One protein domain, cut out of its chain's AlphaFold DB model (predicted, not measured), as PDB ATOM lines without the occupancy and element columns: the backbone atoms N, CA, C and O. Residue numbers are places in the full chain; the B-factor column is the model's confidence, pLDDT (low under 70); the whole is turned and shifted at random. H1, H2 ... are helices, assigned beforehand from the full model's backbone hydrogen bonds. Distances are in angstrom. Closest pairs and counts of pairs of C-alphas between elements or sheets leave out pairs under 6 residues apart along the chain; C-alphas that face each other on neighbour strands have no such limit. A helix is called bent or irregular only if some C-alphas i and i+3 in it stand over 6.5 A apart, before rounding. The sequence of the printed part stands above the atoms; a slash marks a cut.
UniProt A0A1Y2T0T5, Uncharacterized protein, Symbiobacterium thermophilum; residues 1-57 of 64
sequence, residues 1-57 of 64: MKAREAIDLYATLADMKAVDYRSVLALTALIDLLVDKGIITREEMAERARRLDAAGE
ATOM      1  N   MET A   1      48.190 -11.228 -82.429       57.78
ATOM      2  CA  MET A   1      48.590 -12.037 -81.254       57.78
ATOM      3  C   MET A   1      47.965 -11.587 -79.925       57.78
ATOM      4  O   MET A   1      47.804 -12.440 -79.073       57.78
ATOM      5  N   LYS A   2      47.491 -10.338 -79.758       60.69
ATOM      6  CA  LYS A   2      47.001  -9.819 -78.457       60.69
ATOM      7  C   LYS A   2      45.729 -10.459 -77.864       60.69
ATOM      8  O   LYS A   2      45.568 -10.477 -76.653       60.69
ATOM      9  N   ALA A   3      44.812 -10.965 -78.692       63.88
ATOM     10  CA  ALA A   3      43.540 -11.515 -78.201       63.88
ATOM     11  C   ALA A   3      43.699 -12.875 -77.499       63.88
ATOM     12  O   ALA A   3      42.937 -13.198 -76.596       63.88
ATOM     13  N   ARG A   4      44.700 -13.663 -77.904       70.56
ATOM     14  CA  ARG A   4      44.936 -15.014 -77.385       70.56
ATOM     15  C   ARG A   4      45.594 -14.972 -75.999       70.56
ATOM     16  O   ARG A   4      45.124 -15.641 -75.095       70.56
ATOM     17  N   GLU A   5      46.557 -14.068 -75.810       68.19
ATOM     18  CA  GLU A   5      47.190 -13.790 -74.509       68.19
ATOM     19  C   GLU A   5      46.185 -13.290 -73.457       68.19
ATOM     20  O   GLU A   5      46.250 -13.684 -72.296       68.19
ATOM     21  N   ALA A   6      45.221 -12.453 -73.857       56.72
ATOM     22  CA  ALA A   6      44.168 -11.988 -72.957       56.72
ATOM     23  C   ALA A   6      43.245 -13.135 -72.516       56.72
ATOM     24  O   ALA A   6      42.917 -13.240 -71.338       56.72
ATOM     25  N   ILE A   7      42.849 -14.010 -73.446       75.44
ATOM     26  CA  ILE A   7      42.020 -15.186 -73.143       75.44
ATOM     27  C   ILE A   7      42.749 -16.130 -72.183       75.44
ATOM     28  O   ILE A   7      42.144 -16.572 -71.210       75.44
ATOM     29  N   ASP A   8      44.042 -16.376 -72.402       68.94
ATOM     30  CA  ASP A   8      44.849 -17.234 -71.528       68.94
ATOM     31  C   ASP A   8      44.986 -16.638 -70.110       68.94
ATOM     32  O   ASP A   8      44.893 -17.360 -69.114       68.94
ATOM     33  N   LEU A   9      45.113 -15.309 -69.988       64.81
ATOM     34  CA  LEU A   9      45.116 -14.616 -68.694       64.81
ATOM     35  C   LEU A   9      43.772 -14.748 -67.964       64.81
ATOM     36  O   LEU A   9      43.743 -15.070 -66.776       64.81
ATOM     37  N   TYR A  10      42.652 -14.529 -68.658       60.59
ATOM     38  CA  TYR A  10      41.321 -14.690 -68.068       60.59
ATOM     39  C   TYR A  10      41.023 -16.143 -67.689       60.59
ATOM     40  O   TYR A  10      40.414 -16.375 -66.648       60.59
ATOM     41  N   ALA A  11      41.480 -17.114 -68.484       68.69
ATOM     42  CA  ALA A  11      41.368 -18.532 -68.161       68.69
ATOM     43  C   ALA A  11      42.175 -18.883 -66.904       68.69
ATOM     44  O   ALA A  11      41.653 -19.538 -66.009       68.69
ATOM     45  N   THR A  12      43.395 -18.357 -66.777       59.78
ATOM     46  CA  THR A  12      44.235 -18.547 -65.583       59.78
ATOM     47  C   THR A  12      43.580 -17.940 -64.337       59.78
ATOM     48  O   THR A  12      43.531 -18.580 -63.290       59.78
ATOM     49  N   LEU A  13      43.009 -16.735 -64.442       54.72
ATOM     50  CA  LEU A  13      42.267 -16.099 -63.346       54.72
ATOM     51  C   LEU A  13      40.994 -16.874 -62.972       54.72
ATOM     52  O   LEU A  13      40.637 -16.951 -61.797       54.72
ATOM     53  N   ALA A  14      40.306 -17.446 -63.962       64.06
ATOM     54  CA  ALA A  14      39.133 -18.283 -63.744       64.06
ATOM     55  C   ALA A  14      39.499 -19.607 -63.056       64.06
ATOM     56  O   ALA A  14      38.812 -19.991 -62.111       64.06
ATOM     57  N   ASP A  15      40.593 -20.253 -63.464       69.62
ATOM     58  CA  ASP A  15      41.119 -21.460 -62.820       69.62
ATOM     59  C   ASP A  15      41.580 -21.177 -61.390       69.62
ATOM     60  O   ASP A  15      41.215 -21.919 -60.481       69.62
ATOM     61  N   MET A  16      42.287 -20.066 -61.151       58.16
ATOM     62  CA  MET A  16      42.639 -19.629 -59.794       58.16
ATOM     63  C   MET A  16      41.383 -19.458 -58.932       58.16
ATOM     64  O   MET A  16      41.266 -20.061 -57.867       58.16
ATOM     65  N   LYS A  17      40.379 -18.730 -59.435       62.81
ATOM     66  CA  LYS A  17      39.110 -18.523 -58.726       62.81
ATOM     67  C   LYS A  17      38.351 -19.832 -58.479       62.81
ATOM     68  O   LYS A  17      37.706 -19.979 -57.442       62.81
ATOM     69  N   ALA A  18      38.400 -20.778 -59.415       68.25
ATOM     70  CA  ALA A  18      37.750 -22.080 -59.287       68.25
ATOM     71  C   ALA A  18      38.461 -22.988 -58.271       68.25
ATOM     72  O   ALA A  18      37.790 -23.680 -57.498       68.25
ATOM     73  N   VAL A  19      39.797 -22.971 -58.242       68.50
ATOM     74  CA  VAL A  19      40.613 -23.682 -57.247       68.50
ATOM     75  C   VAL A  19      40.344 -23.129 -55.851       68.50
ATOM     76  O   VAL A  19      40.082 -23.913 -54.935       68.50
ATOM     77  N   ASP A  20      40.298 -21.805 -55.706       70.38
ATOM     78  CA  ASP A  20      39.993 -21.152 -54.432       70.38
ATOM     79  C   ASP A  20      38.567 -21.481 -53.973       70.38
ATOM     80  O   ASP A  20      38.356 -21.880 -52.829       70.38
ATOM     81  N   TYR A  21      37.583 -21.430 -54.878       72.25
ATOM     82  CA  TYR A  21      36.190 -21.752 -54.561       72.25
ATOM     83  C   TYR A  21      36.001 -23.206 -54.106       72.25
ATOM     84  O   TYR A  21      35.357 -23.463 -53.088       72.25
ATOM     85  N   ARG A  22      36.573 -24.177 -54.833       77.88
ATOM     86  CA  ARG A  22      36.476 -25.600 -54.462       77.88
ATOM     87  C   ARG A  22      37.210 -25.901 -53.159       77.88
ATOM     88  O   ARG A  22      36.722 -26.714 -52.377       77.88
ATOM     89  N   SER A  23      38.345 -25.249 -52.927       77.50
ATOM     90  CA  SER A  23      39.114 -25.402 -51.691       77.50
ATOM     91  C   SER A  23      38.346 -24.849 -50.494       77.50
ATOM     92  O   SER A  23      38.223 -25.546 -49.491       77.50
ATOM     93  N   VAL A  24      37.752 -23.656 -50.619       80.25
ATOM     94  CA  VAL A  24      36.883 -23.070 -49.587       80.25
ATOM     95  C   VAL A  24      35.686 -23.977 -49.311       80.25
ATOM     96  O   VAL A  24      35.427 -24.285 -48.155       80.25
ATOM     97  N   LEU A  25      35.007 -24.481 -50.347       81.12
ATOM     98  CA  LEU A  25      33.865 -25.384 -50.189       81.12
ATOM     99  C   LEU A  25      34.239 -26.680 -49.452       81.12
ATOM    100  O   LEU A  25      33.514 -27.112 -48.557       81.12
ATOM    101  N   ALA A  26      35.367 -27.295 -49.812       81.62
ATOM    102  CA  ALA A  26      35.857 -28.497 -49.145       81.62
ATOM    103  C   ALA A  26      36.205 -28.226 -47.674       81.62
ATOM    104  O   ALA A  26      35.880 -29.037 -46.807       81.62
ATOM    105  N   LEU A  27      36.818 -27.073 -47.387       80.38
ATOM    106  CA  LEU A  27      37.123 -26.652 -46.023       80.38
ATOM    107  C   LEU A  27      35.847 -26.421 -45.207       80.38
ATOM    108  O   LEU A  27      35.753 -26.910 -44.087       80.38
ATOM    109  N   THR A  28      34.857 -25.722 -45.770       81.56
ATOM    110  CA  THR A  28      33.561 -25.484 -45.122       81.56
ATOM    111  C   THR A  28      32.861 -26.804 -44.810       81.56
ATOM    112  O   THR A  28      32.470 -27.022 -43.667       81.56
ATOM    113  N   ALA A  29      32.792 -27.723 -45.778       85.31
ATOM    114  CA  ALA A  29      32.179 -29.034 -45.579       85.31
ATOM    115  C   ALA A  29      32.899 -29.866 -44.503       85.31
ATOM    116  O   ALA A  29      32.250 -30.553 -43.716       85.31
ATOM    117  N   LEU A  30      34.233 -29.799 -44.446       86.62
ATOM    118  CA  LEU A  30      35.017 -30.461 -43.404       86.62
ATOM    119  C   LEU A  30      34.735 -29.861 -42.020       86.62
ATOM    120  O   LEU A  30      34.548 -30.611 -41.065       86.62
ATOM    121  N   ILE A  31      34.695 -28.531 -41.909       85.19
ATOM    122  CA  ILE A  31      34.393 -27.833 -40.653       85.19
ATOM    123  C   ILE A  31      32.999 -28.220 -40.155       85.19
ATOM    124  O   ILE A  31      32.867 -28.595 -38.992       85.19
ATOM    125  N   ASP A  32      31.988 -28.197 -41.025       84.44
ATOM    126  CA  ASP A  32      30.622 -28.584 -40.659       84.44
ATOM    127  C   ASP A  32      30.568 -30.041 -40.167       84.44
ATOM    128  O   ASP A  32      30.008 -30.313 -39.108       84.44
ATOM    129  N   LEU A  33      31.259 -30.968 -40.839       91.00
ATOM    130  CA  LEU A  33      31.366 -32.369 -40.407       91.00
ATOM    131  C   LEU A  33      32.005 -32.537 -39.020       91.00
ATOM    132  O   LEU A  33      31.613 -33.430 -38.267       91.00
ATOM    133  N   LEU A  34      33.016 -31.732 -38.690       88.25
ATOM    134  CA  LEU A  34      33.681 -31.778 -37.385       88.25
ATOM    135  C   LEU A  34      32.793 -31.198 -36.276       88.25
ATOM    136  O   LEU A  34      32.791 -31.740 -35.169       88.25
ATOM    137  N   VAL A  35      32.023 -30.150 -36.582       88.94
ATOM    138  CA  VAL A  35      31.031 -29.564 -35.666       88.94
ATOM    139  C   VAL A  35      29.893 -30.545 -35.404       88.94
ATOM    140  O   VAL A  35      29.571 -30.811 -34.248       88.94
ATOM    141  N   ASP A  36      29.339 -31.154 -36.452       90.94
ATOM    142  CA  ASP A  36      28.237 -32.117 -36.340       90.94
ATOM    143  C   ASP A  36      28.638 -33.373 -35.553       90.94
ATOM    144  O   ASP A  36      27.821 -33.984 -34.864       90.94
ATOM    145  N   LYS A  37      29.917 -33.758 -35.617       94.75
ATOM    146  CA  LYS A  37      30.483 -34.850 -34.810       94.75
ATOM    147  C   LYS A  37      30.816 -34.443 -33.371       94.75
ATOM    148  O   LYS A  37      31.224 -35.307 -32.598       94.75
ATOM    149  N   GLY A  38      30.682 -33.163 -33.018       90.00
ATOM    150  CA  GLY A  38      31.031 -32.624 -31.701       90.00
ATOM    151  C   GLY A  38      32.534 -32.609 -31.412       90.00
ATOM    152  O   GLY A  38      32.926 -32.578 -30.250       90.00
ATOM    153  N   ILE A  39      33.376 -32.675 -32.449       93.12
ATOM    154  CA  ILE A  39      34.843 -32.675 -32.311       93.12
ATOM    155  C   ILE A  39      35.360 -31.256 -32.046       93.12
ATOM    156  O   ILE A  39      36.330 -31.092 -31.312       93.12
ATOM    157  N   ILE A  40      34.717 -30.251 -32.646       89.44
ATOM    158  CA  ILE A  40      34.976 -28.825 -32.417       89.44
ATOM    159  C   ILE A  40      33.649 -28.084 -32.265       89.44
ATOM    160  O   ILE A  40      32.633 -28.516 -32.813       89.44
ATOM    161  N   THR A  41      33.649 -26.943 -31.584       88.88
ATOM    162  CA  THR A  41      32.484 -26.051 -31.516       88.88
ATOM    163  C   THR A  41      32.604 -24.868 -32.476       88.88
ATOM    164  O   THR A  41      33.684 -24.517 -32.968       88.88
ATOM    165  N   ARG A  42      31.472 -24.211 -32.756       81.00
ATOM    166  CA  ARG A  42      31.450 -22.995 -33.584       81.00
ATOM    167  C   ARG A  42      32.203 -21.850 -32.899       81.00
ATOM    168  O   ARG A  42      32.857 -21.054 -33.572       81.00
ATOM    169  N   GLU A  43      32.153 -21.795 -31.572       87.00
ATOM    170  CA  GLU A  43      32.839 -20.809 -30.741       87.00
ATOM    171  C   GLU A  43      34.359 -20.980 -30.806       87.00
ATOM    172  O   GLU A  43      35.074 -19.994 -30.992       87.00
ATOM    173  N   GLU A  44      34.855 -22.220 -30.719       84.38
ATOM    174  CA  GLU A  44      36.282 -22.541 -30.859       84.38
ATOM    175  C   GLU A  44      36.814 -22.138 -32.235       84.38
ATOM    176  O   GLU A  44      37.900 -21.560 -32.338       84.38
ATOM    177  N   MET A  45      36.031 -22.385 -33.291       82.56
ATOM    178  CA  MET A  45      36.366 -21.944 -34.644       82.56
ATOM    179  C   MET A  45      36.473 -20.413 -34.703       82.56
ATOM    180  O   MET A  45      37.499 -19.878 -35.126       82.56
ATOM    181  N   ALA A  46      35.453 -19.698 -34.221       81.75
ATOM    182  CA  ALA A  46      35.418 -18.237 -34.254       81.75
ATOM    183  C   ALA A  46      36.564 -17.598 -33.447       81.75
ATOM    184  O   ALA A  46      37.160 -16.614 -33.883       81.75
ATOM    185  N   GLU A  47      36.905 -18.168 -32.291       88.31
ATOM    186  CA  GLU A  47      38.058 -17.756 -31.485       88.31
ATOM    187  C   GLU A  47      39.375 -17.968 -32.244       88.31
ATOM    188  O   GLU A  47      40.258 -17.105 -32.244       88.31
ATOM    189  N   ARG A  48      39.509 -19.101 -32.942       83.88
ATOM    190  CA  ARG A  48      40.704 -19.409 -33.731       83.88
ATOM    191  C   ARG A  48      40.864 -18.470 -34.924       83.88
ATOM    192  O   ARG A  48      41.983 -18.016 -35.156       83.88
ATOM    193  N   ALA A  49      39.776 -18.149 -35.622       81.31
ATOM    194  CA  ALA A  49      39.767 -17.185 -36.720       81.31
ATOM    195  C   ALA A  49      40.217 -15.794 -36.244       81.31
ATOM    196  O   ALA A  49      41.200 -15.267 -36.758       81.31
ATOM    197  N   ARG A  50      39.614 -15.271 -35.162       83.56
ATOM    198  CA  ARG A  50      40.012 -13.984 -34.557       83.56
ATOM    199  C   ARG A  50      41.497 -13.932 -34.202       83.56
ATOM    200  O   ARG A  50      42.159 -12.919 -34.406       83.56
ATOM    201  N   ARG A  51      42.033 -15.025 -33.656       82.56
ATOM    202  CA  ARG A  51      43.457 -15.119 -33.310       82.56
ATOM    203  C   ARG A  51      44.375 -15.140 -34.526       82.56
ATOM    204  O   ARG A  51      45.484 -14.620 -34.429       82.56
ATOM    205  N   LEU A  52      43.962 -15.778 -35.617       79.56
ATOM    206  CA  LEU A  52      44.730 -15.815 -36.859       79.56
ATOM    207  C   LEU A  52      44.744 -14.441 -37.531       79.56
ATOM    208  O   LEU A  52      45.821 -13.992 -37.915       79.56
ATOM    209  N   ASP A  53      43.606 -13.747 -37.569       79.38
ATOM    210  CA  ASP A  53      43.523 -12.374 -38.079       79.38
ATOM    211  C   ASP A  53      44.427 -11.432 -37.269       79.38
ATOM    212  O   ASP A  53      45.293 -10.757 -37.829       79.38
ATOM    213  N   ALA A  54      44.337 -11.486 -35.936       78.25
ATOM    214  CA  ALA A  54      45.189 -10.694 -35.047       78.25
ATOM    215  C   ALA A  54      46.690 -11.031 -35.185       78.25
ATOM    216  O   ALA A  54      47.552 -10.174 -34.979       78.25
ATOM    217  N   ALA A  55      47.035 -12.280 -35.518       73.19
ATOM    218  CA  ALA A  55      48.417 -12.687 -35.763       73.19
ATOM    219  C   ALA A  55      48.933 -12.216 -37.134       73.19
ATOM    220  O   ALA A  55      50.100 -11.836 -37.235       73.19
ATOM    221  N   GLY A  56      48.078 -12.206 -38.160       65.81
ATOM    222  CA  GLY A  56      48.388 -11.645 -39.477       65.81
ATOM    223  C   GLY A  56      48.637 -10.138 -39.414       65.81
ATOM    224  O   GLY A  56      49.602  -9.645 -39.995       65.81
ATOM    225  N   GLU A  57      47.846  -9.424 -38.613       56.94
ATOM    226  CA  GLU A  57      47.989  -7.981 -38.385       56.94
ATOM    227  C   GLU A  57      49.293  -7.632 -37.643       56.94
ATOM    228  O   GLU A  57      49.964  -6.652 -37.963       56.94
TER     229      GLU A  57
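This is residues 1 to 57 of the 64 residues of an uncharacterized protein of Symbiobacterium thermophilum (UniProt A0A1Y2T0T5). One long helix, H1, and a shorter one, H2, meet near their ends and make an open V, with the tight link between them at the corner. Residues 1 to 30 of the long arm and residues 46 to 57 of the short arm stand free. The printed part has 57 residues with two named helices, H1 then H2 along the chain, and no named strand; the class is all helix. It is extended, with a radius of gyration of the C-alphas of 17.9 A, and flat, its C-alphas spanning 56 by 29 by 8 A.

H1, residues 2 to 36, and H2, residues 42 to 57, are close but not clearly touching, with 1 pair of C-alphas within 8 A. That closest pair is Val 35 and Arg 42, whose C-alphas are 6.9 A apart. The helices run opposite ways at a steep tilt of 43 degrees. Their centres are 23.0 A apart. In H1 and H2 every pair of O i and N i+4 is within hydrogen-bond range.

H1 begins at C-alpha 2, at (47.001, -9.819, -78.457), and ends at C-alpha 36, at (28.237, -32.117, -36.340). Its 35 residues measure 51.2 A from first to last C-alpha. H2 has 16 residues and measures 22.8 A, from C-alpha 42 at (31.450, -22.995, -33.584) to C-alpha 57 at (47.989, -7.981, -38.385). Neither helix is bent.

The two C-alphas farthest apart are those of Met 1 and Gly 38, at 56.5 A. The C-alphas of Met 1 and Glu 57, the first and last printed, are 43.1 A apart. The printed part has no cut, and the link from H1 to H2, with 5 residues between them, is tight. Mean pLDDT of the printed part is 76.3; residues 1 to 3, 5 to 6, 8 to 19 and 56 to 57 are under 70.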